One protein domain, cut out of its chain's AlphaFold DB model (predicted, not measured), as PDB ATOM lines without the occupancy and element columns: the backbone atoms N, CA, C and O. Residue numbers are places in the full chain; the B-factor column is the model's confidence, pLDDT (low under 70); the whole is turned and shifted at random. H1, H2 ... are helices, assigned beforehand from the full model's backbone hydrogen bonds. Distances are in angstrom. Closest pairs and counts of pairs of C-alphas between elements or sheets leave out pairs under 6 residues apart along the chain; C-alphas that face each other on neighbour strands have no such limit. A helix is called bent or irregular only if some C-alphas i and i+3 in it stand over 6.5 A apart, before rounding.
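Overview. This is residues 262 to 360 of the 490 residues of an uncharacterized protein of alpha proteobacterium HIMB59 (UniProt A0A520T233). Six short helices make a rod: H2, H3 and H4 form a three-helix bundle, their centres making a triangle, H5 packs on H3 and H4, and H6 folds back from H5 to make one end. H1 and the link after it make the other end. The printed part has 99 residues, is all helix with H1 to H6 in chain order and no named strand, and is compact, with a radius of gyration of the C-alphas of 13.6 A and spans of 49 by 23 by 22 A.

Arrangement. H5, residues 328 to 340, is the hub. It touches H3, residues 292 to 302, at a steep tilt of 45 degrees; the closest C-alphas, of Glu 300 and Ala 336, are 5.2 A apart. With residues 339 to 340 alone it touches H4, residues 310 to 321, closest at the C-alphas of Ser 314 and Leu 340, 5.1 A. H6, residues 348 to 358, makes a helical hairpin with H5, at a tilt of 35.3 degrees, only just steep; the closest C-alphas, of Leu 340 and Phe 348, are 6.4 A apart. H2, residues 278 to 288, forms a hairpin with H3, at a shallow tilt of 12 degrees, closest at the C-alphas of Ile 286 and Lys 295, 5.1 A. H2, H3 and H4 are an up and down bundle, each running against the one before. H1, residues 263 to 270, is close to but not clearly touching H2; the closest C-alphas, of Ile 267 and Leu 280, are 6.4 A apart. Every O i to N i+4 pair is within hydrogen-bond range in H1, H2, H3 and H6, against 5 of 8 in H4 and 4 of 9 in H5, where 8 of 10 O i to N i+3 pairs are.

Along the chain. H5 measures 16.1 A and H4 16.2 A; both are irregular, with C-alphas 332 and 335 8.8 A apart and C-alphas 316 and 319 7.5 A apart. H1 begins at C-alpha 263 (140.569, 178.779, 126.987), and H6 ends at C-alpha 358 (158.097, 149.926, 131.164).

Size, cuts and confidence. The C-alphas farthest apart, of Asp 274 and Pro 360, are 49.3 A apart. The printed part has no cut and no long link; residue 345 is under pLDDT 70.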
ATOM      1  N   ASN A 262     135.644 179.462 126.790       91.88
ATOM      2  CA  ASN A 262     136.747 178.598 126.381       91.88
ATOM      3  C   ASN A 262     138.113 179.146 126.847       91.88
ATOM      4  O   ASN A 262     138.207 180.230 127.423       91.88
ATOM      5  N   VAL A 263     139.196 178.402 126.587       93.69
ATOM      6  CA  VAL A 263     140.569 178.779 126.987       93.69
ATOM      7  C   VAL A 263     140.975 180.152 126.441       93.69
ATOM      8  O   VAL A 263     141.525 180.974 127.171       93.69
ATOM      9  N   GLN A 264     140.672 180.443 125.175       94.62
ATOM     10  CA  GLN A 264     141.063 181.706 124.541       94.62
ATOM     11  C   GLN A 264     140.312 182.902 125.141       94.62
ATOM     12  O   GLN A 264     140.909 183.951 125.401       94.62
ATOM     13  N   GLN A 265     139.014 182.739 125.390       95.88
ATOM     14  CA  GLN A 265     138.177 183.733 126.061       95.88
ATOM     15  C   GLN A 265     138.631 183.946 127.507       95.88
ATOM     16  O   GLN A 265     138.768 185.088 127.932       95.88
ATOM     17  N   TYR A 266     138.952 182.870 128.230       97.56
ATOM     18  CA  TYR A 266     139.500 182.931 129.584       97.56
ATOM     19  C   TYR A 266     140.784 183.762 129.639       97.56
ATOM     20  O   TYR A 266     140.827 184.768 130.343       97.56
ATOM     21  N   ILE A 267     141.785 183.435 128.815       97.62
ATOM     22  CA  ILE A 267     143.036 184.205 128.726       97.62
ATOM     23  C   ILE A 267     142.781 185.668 128.350       97.62
ATOM     24  O   ILE A 267     143.424 186.568 128.893       97.62
ATOM     25  N   SER A 268     141.837 185.927 127.443       96.50
ATOM     26  CA  SER A 268     141.475 187.293 127.052       96.50
ATOM     27  C   SER A 268     140.884 188.078 128.222       96.50
ATOM     28  O   SER A 268     141.303 189.207 128.456       96.50
ATOM     29  N   LEU A 269     139.973 187.482 128.996       97.00
ATOM     30  CA  LEU A 269     139.378 188.112 130.178       97.00
ATOM     31  C   LEU A 269     140.408 188.356 131.285       97.00
ATOM     32  O   LEU A 269     140.403 189.434 131.879       97.00
ATOM     33  N   LEU A 270     141.334 187.420 131.526       97.00
ATOM     34  CA  LEU A 270     142.404 187.620 132.512       97.00
ATOM     35  C   LEU A 270     143.296 188.821 132.171       97.00
ATOM     36  O   LEU A 270     143.746 189.519 133.073       97.00
ATOM     37  N   LYS A 271     143.521 189.106 130.881       96.19
ATOM     38  CA  LYS A 271     144.305 190.274 130.431       96.19
ATOM     39  C   LYS A 271     143.629 191.618 130.706       96.19
ATOM     40  O   LYS A 271     144.308 192.639 130.675       96.19
ATOM     41  N   PHE A 272     142.317 191.628 130.947       93.69
ATOM     42  CA  PHE A 272     141.570 192.835 131.306       93.69
ATOM     43  C   PHE A 272     141.541 193.108 132.814       93.69
ATOM     44  O   PHE A 272     141.044 194.159 133.222       93.69
ATOM     45  N   LEU A 273     142.059 192.195 133.640       94.88
ATOM     46  CA  LEU A 273     142.233 192.447 135.066       94.88
ATOM     47  C   LEU A 273     143.323 193.501 135.296       94.88
ATOM     48  O   LEU A 273     144.299 193.586 134.553       94.88
ATOM     49  N   ASP A 274     143.156 194.294 136.357       91.69
ATOM     50  CA  ASP A 274     144.108 195.355 136.702       91.69
ATOM     51  C   ASP A 274     145.488 194.778 137.111       91.69
ATOM     52  O   ASP A 274     146.521 195.410 136.882       91.69
ATOM     53  N   GLU A 275     145.513 193.564 137.674       92.69
ATOM     54  CA  GLU A 275     146.724 192.811 138.021       92.69
ATOM     55  C   GLU A 275     146.774 191.485 137.255       92.69
ATOM     56  O   GLU A 275     145.753 190.821 137.085       92.69
ATOM     57  N   SER A 276     147.974 191.088 136.815       94.62
ATOM     58  CA  SER A 276     148.185 189.820 136.107       94.62
ATOM     59  C   SER A 276     148.134 188.647 137.097       94.62
ATOM     60  O   SER A 276     149.001 188.563 137.972       94.62
ATOM     61  N   PRO A 277     147.141 187.747 136.987       96.81
ATOM     62  CA  PRO A 277     146.997 186.618 137.897       96.81
ATOM     63  C   PRO A 277     147.955 185.474 137.527       96.81
ATOM     64  O   PRO A 277     148.436 185.385 136.392       96.81
ATOM     65  N   PHE A 278     148.215 184.561 138.469       97.69
ATOM     66  CA  PHE A 278     149.144 183.446 138.256       97.69
ATOM     67  C   PHE A 278     148.714 182.518 137.115       97.69
ATOM     68  O   PHE A 278     149.573 181.989 136.414       97.69
ATOM     69  N   GLU A 279     147.412 182.370 136.882       96.88
ATOM     70  CA  GLU A 279     146.822 181.607 135.779       96.88
ATOM     71  C   GLU A 279     147.233 182.155 134.407       96.88
ATOM     72  O   GLU A 279     147.531 181.392 133.487       96.88
ATOM     73  N   LEU A 280     147.304 183.482 134.272       97.56
ATOM     74  CA  LEU A 280     147.780 184.119 133.050       97.56
ATOM     75  C   LEU A 280     149.299 183.970 132.923       97.56
ATOM     76  O   LEU A 280     149.790 183.613 131.853       97.56
ATOM     77  N   MET A 281     150.036 184.185 134.019       97.44
ATOM     78  CA  MET A 281     151.498 184.064 134.038       97.44
ATOM     79  C   MET A 281     151.969 182.661 133.645       97.44
ATOM     80  O   MET A 281     152.860 182.532 132.805       97.44
ATOM     81  N   VAL A 282     151.369 181.608 134.213       97.25
ATOM     82  CA  VAL A 282     151.733 180.222 133.885       97.25
ATOM     83  C   VAL A 282     151.454 179.914 132.419       97.25
ATOM     84  O   VAL A 282     152.313 179.334 131.754       97.25
ATOM     85  N   TYR A 283     150.301 180.338 131.891       97.38
ATOM     86  CA  TYR A 283     149.954 180.117 130.492       97.38
ATOM     87  C   TYR A 283     150.946 180.826 129.564       97.38
ATOM     88  O   TYR A 283     151.529 180.188 128.693       97.38
ATOM     89  N   GLU A 284     151.215 182.116 129.785       97.06
ATOM     90  CA  GLU A 284     152.125 182.895 128.938       97.06
ATOM     91  C   GLU A 284     153.577 182.395 129.008       97.06
ATOM     92  O   GLU A 284     154.227 182.259 127.967       97.06
ATOM     93  N   GLU A 285     154.084 182.053 130.199       97.56
ATOM     94  CA  GLU A 285     155.424 181.472 130.345       97.56
ATOM     95  C   GLU A 285     155.532 180.123 129.618       97.56
ATOM     96  O   GLU A 285     156.487 179.909 128.865       97.56
ATOM     97  N   ILE A 286     154.544 179.232 129.772       97.19
ATOM     98  CA  ILE A 286     154.509 177.938 129.074       97.19
ATOM     99  C   ILE A 286     154.412 178.132 127.557       97.19
ATOM    100  O   ILE A 286     155.129 177.458 126.813       97.19
ATOM    101  N   SER A 287     153.548 179.031 127.083       95.69
ATOM    102  CA  SER A 287     153.372 179.318 125.654       95.69
ATOM    103  C   SER A 287     154.619 179.932 125.022       95.69
ATOM    104  O   SER A 287     154.882 179.699 123.842       95.69
ATOM    105  N   SER A 288     155.407 180.684 125.792       96.00
ATOM    106  CA  SER A 288     156.661 181.279 125.318       96.00
ATOM    107  C   SER A 288     157.797 180.266 125.144       96.00
ATOM    108  O   SER A 288     158.778 180.559 124.456       96.00
ATOM    109  N   GLU A 289     157.676 179.075 125.736       96.38
ATOM    110  CA  GLU A 289     158.710 178.052 125.667       96.38
ATOM    111  C   GLU A 289     158.413 176.957 124.644       96.38
ATOM    112  O   GLU A 289     157.279 176.567 124.402       96.38
ATOM    113  N   ILE A 290     159.466 176.414 124.033       91.94
ATOM    114  CA  ILE A 290     159.340 175.320 123.048       91.94
ATOM    115  C   ILE A 290     159.685 173.971 123.689       91.94
ATOM    116  O   ILE A 290     159.162 172.924 123.314       91.94
ATOM    117  N   ASN A 291     160.590 173.968 124.669       94.06
ATOM    118  CA  ASN A 291     161.085 172.739 125.276       94.06
ATOM    119  C   ASN A 291     160.112 172.199 126.335       94.06
ATOM    120  O   ASN A 291     159.913 172.838 127.366       94.06
ATOM    121  N   TYR A 292     159.594 170.982 126.138       94.69
ATOM    122  CA  TYR A 292     158.634 170.377 127.068       94.69
ATOM    123  C   TYR A 292     159.145 170.232 128.506       94.69
ATOM    124  O   TYR A 292     158.390 170.506 129.425       94.69
ATOM    125  N   ASN A 293     160.416 169.894 128.742       94.75
ATOM    126  CA  ASN A 293     160.939 169.828 130.116       94.75
ATOM    127  C   ASN A 293     160.942 171.194 130.801       94.75
ATOM    128  O   ASN A 293     160.674 171.282 131.994       94.75
ATOM    129  N   LYS A 294     161.225 172.267 130.057       96.38
ATOM    130  CA  LYS A 294     161.094 173.618 130.604       96.38
ATOM    131  C   LYS A 294     159.636 173.971 130.881       96.38
ATOM    132  O   LYS A 294     159.367 174.512 131.945       96.38
ATOM    133  N   LYS A 295     158.715 173.628 129.972       97.56
ATOM    134  CA  LYS A 295     157.272 173.821 130.188       97.56
ATOM    135  C   LYS A 295     156.787 173.097 131.446       97.56
ATOM    136  O   LYS A 295     156.134 173.713 132.275       97.56
ATOM    137  N   LEU A 296     157.158 171.825 131.621       97.50
ATOM    138  CA  LEU A 296     156.819 171.042 132.816       97.50
ATOM    139  C   LEU A 296     157.396 171.677 134.086       97.50
ATOM    140  O   LEU A 296     156.688 171.816 135.073       97.50
ATOM    141  N   LYS A 297     158.654 172.135 134.044       97.31
ATOM    142  CA  LYS A 297     159.282 172.837 135.169       97.31
ATOM    143  C   LYS A 297     158.540 174.117 135.559       97.31
ATOM    144  O   LYS A 297     158.403 174.409 136.744       97.31
ATOM    145  N   ILE A 298     158.118 174.903 134.567       97.88
ATOM    146  CA  ILE A 298     157.306 176.106 134.786       97.88
ATOM    147  C   ILE A 298     155.986 175.696 135.441       97.88
ATOM    148  O   ILE A 298     155.622 176.261 136.466       97.88
ATOM    149  N   LEU A 299     155.318 174.675 134.904       97.38
ATOM    150  CA  LEU A 299     154.050 174.182 135.431       97.38
ATOM    151  C   LEU A 299     154.165 173.751 136.901       97.38
ATOM    152  O   LEU A 299     153.392 174.238 137.717       97.38
ATOM    153  N   GLU A 300     155.167 172.945 137.274       95.62
ATOM    154  CA  GLU A 300     155.366 172.515 138.671       95.62
ATOM    155  C   GLU A 300     155.533 173.678 139.651       95.62
ATOM    156  O   GLU A 300     155.012 173.627 140.761       95.62
ATOM    157  N   LYS A 301     156.224 174.745 139.237       96.88
ATOM    158  CA  LYS A 301     156.386 175.957 140.053       96.88
ATOM    159  C   LYS A 301     155.041 176.638 140.336       96.88
ATOM    160  O   LYS A 301     154.894 177.247 141.393       96.88
ATOM    161  N   TYR A 302     154.102 176.587 139.390       97.06
ATOM    162  CA  TYR A 302     152.836 177.320 139.458       97.06
ATOM    163  C   TYR A 302     151.667 176.515 140.031       97.06
ATOM    164  O   TYR A 302     150.719 177.146 140.491       97.06
ATOM    165  N   ILE A 303     151.734 175.176 140.067       96.00
ATOM    166  CA  ILE A 303     150.684 174.318 140.659       96.00
ATOM    167  C   ILE A 303     150.189 174.835 142.025       96.00
ATOM    168  O   ILE A 303     148.986 175.043 142.143       96.00
ATOM    169  N   PRO A 304     151.052 175.124 143.022       94.44
ATOM    170  CA  PRO A 304     150.582 175.561 144.341       94.44
ATOM    171  C   PRO A 304     150.179 177.048 144.406       94.44
ATOM    172  O   PRO A 304     149.782 177.533 145.462       94.44
ATOM    173  N   LEU A 305     150.347 177.814 143.320       95.69
ATOM    174  CA  LEU A 305     150.154 179.273 143.312       95.69
ATOM    175  C   LEU A 305     148.840 179.713 142.660       95.69
ATOM    176  O   LEU A 305     148.359 180.809 142.947       95.69
ATOM    177  N   VAL A 306     148.289 178.908 141.753       95.06
ATOM    178  CA  VAL A 306     147.053 179.248 141.036       95.06
ATOM    179  C   VAL A 306     145.813 179.029 141.907       95.06
ATOM    180  O   VAL A 306     145.817 178.200 142.810       95.06
ATOM    181  N   GLN A 307     144.736 179.766 141.627       93.25
ATOM    182  CA  GLN A 307     143.455 179.639 142.335       93.25
ATOM    183  C   GLN A 307     142.456 178.727 141.606       93.25
ATOM    184  O   GLN A 307     141.388 178.438 142.143       93.25
ATOM    185  N   LEU A 308     142.762 178.309 140.373       93.38
ATOM    186  CA  LEU A 308     141.963 177.334 139.629       93.38
ATOM    187  C   LEU A 308     141.981 175.952 140.293       93.38
ATOM    188  O   LEU A 308     143.011 175.531 140.817       93.38
ATOM    189  N   ASP A 309     140.869 175.212 140.178       90.81
ATOM    190  CA  ASP A 309     140.880 173.776 140.480       90.81
ATOM    191  C   ASP A 309     141.855 173.055 139.537       90.81
ATOM    192  O   ASP A 309     142.091 173.468 138.397       90.81
ATOM    193  N   LEU A 310     142.411 171.942 140.002       92.25
ATOM    194  CA  LEU A 310     143.431 171.169 139.301       92.25
ATOM    195  C   LEU A 310     142.943 170.668 137.934       92.25
ATOM    196  O   LEU A 310     143.728 170.627 136.985       92.25
ATOM    197  N   TYR A 311     141.654 170.339 137.801       90.69
ATOM    198  CA  TYR A 311     141.057 169.980 136.512       90.69
ATOM    199  C   TYR A 311     141.049 171.154 135.528       90.69
ATOM    200  O   TYR A 311     141.431 170.990 134.367       90.69
ATOM    201  N   ASP A 312     140.668 172.345 135.988       92.75
ATOM    202  CA  ASP A 312     140.628 173.540 135.148       92.75
ATOM    203  C   ASP A 312     142.034 174.006 134.774       92.75
ATOM    204  O   ASP A 312     142.268 174.363 133.619       92.75
ATOM    205  N   LEU A 313     142.989 173.947 135.709       95.62
ATOM    206  CA  LEU A 313     144.394 174.217 135.412       95.62
ATOM    207  C   LEU A 313     144.928 173.219 134.380       95.62
ATOM    208  O   LEU A 313     145.574 173.623 133.415       95.62
ATOM    209  N   SER A 314     144.626 171.927 134.544       94.19
ATOM    210  CA  SER A 314     145.003 170.894 133.580       94.19
ATOM    211  C   SER A 314     144.444 171.200 132.192       94.19
ATOM    212  O   SER A 314     145.201 171.227 131.221       94.19
ATOM    213  N   ARG A 315     143.148 171.529 132.098       92.38
ATOM    214  CA  ARG A 315     142.489 171.923 130.845       92.38
ATOM    215  C   ARG A 315     143.122 173.166 130.224       92.38
ATOM    216  O   ARG A 315     143.348 173.181 129.017       92.38
ATOM    217  N   LEU A 316     143.417 174.188 131.028       95.62
ATOM    218  CA  LEU A 316     144.020 175.447 130.586       95.62
ATOM    219  C   LEU A 316     145.343 175.220 129.853       95.62
ATOM    220  O   LEU A 316     145.598 175.842 128.824       95.62
ATOM    221  N   VAL A 317     146.194 174.340 130.386       95.38
ATOM    222  CA  VAL A 317     147.551 174.153 129.863       95.38
ATOM    223  C   VAL A 317     147.689 172.976 128.899       95.38
ATOM    224  O   VAL A 317     148.709 172.895 128.218       95.38
ATOM    225  N   ASN A 318     146.704 172.074 128.796       91.88
ATOM    226  CA  ASN A 318     146.856 170.807 128.067       91.88
ATOM    227  C   ASN A 318     147.255 170.998 126.593       91.88
ATOM    228  O   ASN A 318     148.191 170.360 126.110       91.88
ATOM    229  N   GLU A 319     146.611 171.943 125.895       89.62
ATOM    230  CA  GLU A 319     146.895 172.252 124.484       89.62
ATOM    231  C   GLU A 319     148.363 172.648 124.239       89.62
ATOM    232  O   GLU A 319     148.928 172.359 123.180       89.62
ATOM    233  N   GLN A 320     149.024 173.231 125.245       93.12
ATOM    234  CA  GLN A 320     150.418 173.668 125.170       93.12
ATOM    235  C   GLN A 320     151.408 172.497 125.169       93.12
ATOM    236  O   GLN A 320     152.594 172.689 124.871       93.12
ATOM    237  N   PHE A 321     150.933 171.291 125.482       92.62
ATOM    238  CA  PHE A 321     151.687 170.043 125.439       92.62
ATOM    239  C   PHE A 321     151.191 169.100 124.333       92.62
ATOM    240  O   PHE A 321     151.558 167.922 124.311       92.62
ATOM    241  N   SER A 322     150.390 169.606 123.390       82.69
ATOM    242  CA  SER A 322     149.905 168.832 122.246       82.69
ATOM    243  C   SER A 322     151.058 168.154 121.487       82.69
ATOM    244  O   SER A 322     152.045 168.766 121.083       82.69
ATOM    245  N   GLY A 323     150.962 166.830 121.326       80.06
ATOM    246  CA  GLY A 323     151.982 166.019 120.653       80.06
ATOM    247  C   GLY A 323     153.214 165.668 121.497       80.06
ATOM    248  O   GLY A 323     154.114 164.985 120.996       80.06
ATOM    249  N   MET A 324     153.280 166.080 122.766       89.00
ATOM    250  CA  MET A 324     154.289 165.575 123.692       89.00
ATOM    251  C   MET A 324     154.094 164.067 123.913       89.00
ATOM    252  O   MET A 324     152.996 163.596 124.190       89.00
ATOM    253  N   ARG A 325     155.189 163.302 123.831       86.50
ATOM    254  CA  ARG A 325     155.256 161.921 124.326       86.50
ATOM    255  C   ARG A 325     156.104 161.905 125.585       86.50
ATOM    256  O   ARG A 325     157.227 162.413 125.563       86.50
ATOM    257  N   ILE A 326     155.581 161.334 126.661       89.38
ATOM    258  CA  ILE A 326     156.303 161.194 127.922       89.38
ATOM    259  C   ILE A 326     157.461 160.215 127.712       89.38
ATOM    260  O   ILE A 326     157.345 159.177 127.062       89.38
ATOM    261  N   THR A 327     158.612 160.576 128.258       87.38
ATOM    262  CA  THR A 327     159.830 159.768 128.300       87.38
ATOM    263  C   THR A 327     160.382 159.766 129.721       87.38
ATOM    264  O   THR A 327     160.008 160.603 130.543       87.38
ATOM    265  N   SER A 328     161.349 158.890 129.997       84.44
ATOM    266  CA  SER A 328     162.022 158.814 131.302       84.44
ATOM    267  C   SER A 328     162.543 160.161 131.812       84.44
ATOM    268  O   SER A 328     162.451 160.455 132.997       84.44
ATOM    269  N   ARG A 329     163.039 161.024 130.918       86.12
ATOM    270  CA  ARG A 329     163.575 162.347 131.285       86.12
ATOM    271  C   ARG A 329     162.505 163.288 131.830       86.12
ATOM    272  O   ARG A 329     162.826 164.168 132.626       86.12
ATOM    273  N   ASN A 330     161.262 163.128 131.385       91.56
ATOM    274  CA  ASN A 330     160.149 163.965 131.817       91.56
ATOM    275  C   ASN A 330     159.691 163.615 133.235       91.56
ATOM    276  O   ASN A 330     159.138 164.478 133.901       91.56
ATOM    277  N   LEU A 331     159.966 162.394 133.716       91.25
ATOM    278  CA  LEU A 331     159.556 161.937 135.049       91.25
ATOM    279  C   LEU A 331     160.197 162.739 136.182       91.25
ATOM    280  O   LEU A 331     159.707 162.687 137.296       91.25
ATOM    281  N   SER A 332     161.248 163.517 135.911       89.81
ATOM    282  CA  SER A 332     161.766 164.507 136.866       89.81
ATOM    283  C   SER A 332     160.752 165.601 137.235       89.81
ATOM    284  O   SER A 332     160.943 166.248 138.255       89.81
ATOM    285  N   TYR A 333     159.689 165.769 136.441       94.00
ATOM    286  CA  TYR A 333     158.605 166.730 136.651       94.00
ATOM    287  C   TYR A 333     157.255 166.013 136.819       94.00
ATOM    288  O   TYR A 333     156.302 166.236 136.062       94.00
ATOM    289  N   LEU A 334     157.201 165.045 137.737       93.00
ATOM    290  CA  LEU A 334     156.056 164.150 137.870       93.00
ATOM    291  C   LEU A 334     154.769 164.878 138.276       93.00
ATOM    292  O   LEU A 334     153.709 164.489 137.796       93.00
ATOM    293  N   ASN A 335     154.838 165.949 139.068       94.88
ATOM    294  CA  ASN A 335     153.639 166.665 139.514       94.88
ATOM    295  C   ASN A 335     152.965 167.369 138.333       94.88
ATOM    296  O   ASN A 335     151.744 167.333 138.188       94.88
ATOM    297  N   ALA A 336     153.762 167.926 137.418       96.12
ATOM    298  CA  ALA A 336     153.249 168.465 136.162       96.12
ATOM    299  C   ALA A 336     152.611 167.374 135.286       96.12
ATOM    300  O   ALA A 336     151.556 167.601 134.699       96.12
ATOM    301  N   LEU A 337     153.213 166.180 135.208       95.69
ATOM    302  CA  LEU A 337     152.641 165.056 134.454       95.69
ATOM    303  C   LEU A 337     151.337 164.534 135.077       95.69
ATOM    304  O   LEU A 337     150.390 164.247 134.346       95.69
ATOM    305  N   MET A 338     151.272 164.442 136.408       95.44
ATOM    306  CA  MET A 338     150.058 164.108 137.159       95.44
ATOM    307  C   MET A 338     148.945 165.108 136.859       95.44
ATOM    308  O   MET A 338     147.850 164.691 136.496       95.44
ATOM    309  N   LEU A 339     149.240 166.413 136.926       96.12
ATOM    310  CA  LEU A 339     148.278 167.463 136.607       96.12
ATOM    311  C   LEU A 339     147.774 167.325 135.167       96.12
ATOM    312  O   LEU A 339     146.568 167.287 134.948       96.12
ATOM    313  N   LEU A 340     148.670 167.204 134.181       94.81
ATOM    314  CA  LEU A 340     148.285 167.038 132.771       94.81
ATOM    315  C   LEU A 340     147.423 165.790 132.532       94.81
ATOM    316  O   LEU A 340     146.594 165.797 131.628       94.81
ATOM    317  N   SER A 341     147.586 164.750 133.354       92.25
ATOM    318  CA  SER A 341     146.796 163.514 133.287       92.25
ATOM    319  C   SER A 341     145.367 163.658 133.824       92.25
ATOM    320  O   SER A 341     144.563 162.749 133.628       92.25
ATOM    321  N   LEU A 342     145.038 164.767 134.500       90.25
ATOM    322  CA  LEU A 342     143.690 165.011 135.027       90.25
ATOM    323  C   LEU A 342     142.688 165.432 133.947       90.25
ATOM    324  O   LEU A 342     141.492 165.258 134.144       90.25
ATOM    325  N   TYR A 343     143.136 165.998 132.825       86.25
ATOM    326  CA  TYR A 343     142.216 166.420 131.772       86.25
ATOM    327  C   TYR A 343     141.716 165.212 130.973       86.25
ATOM    328  O   TYR A 343     142.511 164.528 130.322       86.25
ATOM    329  N   GLU A 344     140.400 164.988 130.998       72.56
ATOM    330  CA  GLU A 344     139.734 163.824 130.393       72.56
ATOM    331  C   GLU A 344     140.045 163.629 128.913       72.56
ATOM    332  O   GLU A 344     140.291 162.512 128.466       72.56
ATOM    333  N   ASN A 345     140.099 164.718 128.146       67.56
ATOM    334  CA  ASN A 345     140.333 164.655 126.702       67.56
ATOM    335  C   ASN A 345     141.820 164.483 126.340       67.56
ATOM    336  O   ASN A 345     142.230 164.815 125.226       67.56
ATOM    337  N   SER A 346     142.656 164.020 127.275       72.81
ATOM    338  CA  SER A 346     144.094 163.889 127.072       72.81
ATOM    339  C   SER A 346     144.589 162.452 127.217       72.81
ATOM    340  O   SER A 346     144.302 161.753 128.184       72.81
ATOM    341  N   ASN A 347     145.454 162.034 126.289       78.62
ATOM    342  CA  ASN A 347     146.108 160.720 126.342       78.62
ATOM    343  C   ASN A 347     147.299 160.691 127.328       78.62
ATOM    344  O   ASN A 347     148.114 159.764 127.292       78.62
ATOM    345  N   PHE A 348     147.457 161.721 128.171       87.75
ATOM    346  CA  PHE A 348     148.596 161.839 129.086       87.75
ATOM    347  C   PHE A 348     148.605 160.720 130.120       87.75
ATOM    348  O   PHE A 348     149.664 160.137 130.340       87.75
ATOM    349  N   LEU A 349     147.446 160.377 130.693       89.50
ATOM    350  CA  LEU A 349     147.358 159.333 131.712       89.50
ATOM    351  C   LEU A 349     147.793 157.968 131.165       89.50
ATOM    352  O   LEU A 349     148.672 157.325 131.736       89.50
ATOM    353  N   GLU A 350     147.230 157.550 130.028       88.00
ATOM    354  CA  GLU A 350     147.568 156.276 129.378       88.00
ATOM    355  C   GLU A 350     149.061 156.213 129.027       88.00
ATOM    356  O   GLU A 350     149.742 155.214 129.284       88.00
ATOM    357  N   ASN A 351     149.602 157.310 128.484       89.69
ATOM    358  CA  ASN A 351     151.014 157.395 128.145       89.69
ATOM    359  C   ASN A 351     151.916 157.373 129.391       89.69
ATOM    360  O   ASN A 351     152.957 156.718 129.367       89.69
ATOM    361  N   LEU A 352     151.512 158.033 130.480       92.38
ATOM    362  CA  LEU A 352     152.243 158.055 131.747       92.38
ATOM    363  C   LEU A 352     152.273 156.664 132.381       92.38
ATOM    364  O   LEU A 352     153.347 156.190 132.748       92.38
ATOM    365  N   ILE A 353     151.121 155.990 132.451       91.75
ATOM    366  CA  ILE A 353     150.999 154.624 132.977       91.75
ATOM    367  C   ILE A 353     151.897 153.668 132.188       91.75
ATOM    368  O   ILE A 353     152.644 152.898 132.792       91.75
ATOM    369  N   SER A 354     151.867 153.731 130.853       91.50
ATOM    370  CA  SER A 354     152.733 152.904 130.001       91.50
ATOM    371  C   SER A 354     154.215 153.155 130.289       91.50
ATOM    372  O   SER A 354     154.958 152.208 130.542       91.50
ATOM    373  N   VAL A 355     154.647 154.419 130.337       92.62
ATOM    374  CA  VAL A 355     156.053 154.766 130.603       92.62
ATOM    375  C   VAL A 355     156.500 154.304 131.991       92.62
ATOM    376  O   VAL A 355     157.607 153.781 132.123       92.62
ATOM    377  N   LEU A 356     155.663 154.463 133.020       92.56
ATOM    378  CA  LEU A 356     155.974 154.030 134.386       92.56
ATOM    379  C   LEU A 356     156.089 152.507 134.506       92.56
ATOM    380  O   LEU A 356     156.967 152.024 135.217       92.56
ATOM    381  N   LYS A 357     155.242 151.743 133.805       91.38
ATOM    382  CA  LYS A 357     155.318 150.272 133.794       91.38
ATOM    383  C   LYS A 357     156.600 149.771 133.117       91.38
ATOM    384  O   LYS A 357     157.230 148.844 133.624       91.38
ATOM    385  N   ASP A 358     157.010 150.413 132.022       89.81
ATOM    386  CA  ASP A 358     158.097 149.926 131.164       89.81
ATOM    387  C   ASP A 358     159.499 150.393 131.591       89.81
ATOM    388  O   ASP A 358     160.508 149.765 131.250       89.81
ATOM    389  N   ILE A 359     159.607 151.508 132.318       89.19
ATOM    390  CA  ILE A 359     160.907 152.085 132.670       89.19
ATOM    391  C   ILE A 359     161.678 151.200 133.668       89.19
ATOM    392  O   ILE A 359     161.126 150.809 134.694       89.19
ATOM    393  N   PRO A 360     162.974 150.899 133.454       86.31
ATOM    394  CA  PRO A 360     163.798 150.214 134.454       86.31
ATOM    395  C   PRO A 360     163.894 151.019 135.756       86.31
ATOM    396  O   PRO A 360     164.122 152.225 135.687       86.31
TER     397      PRO A 360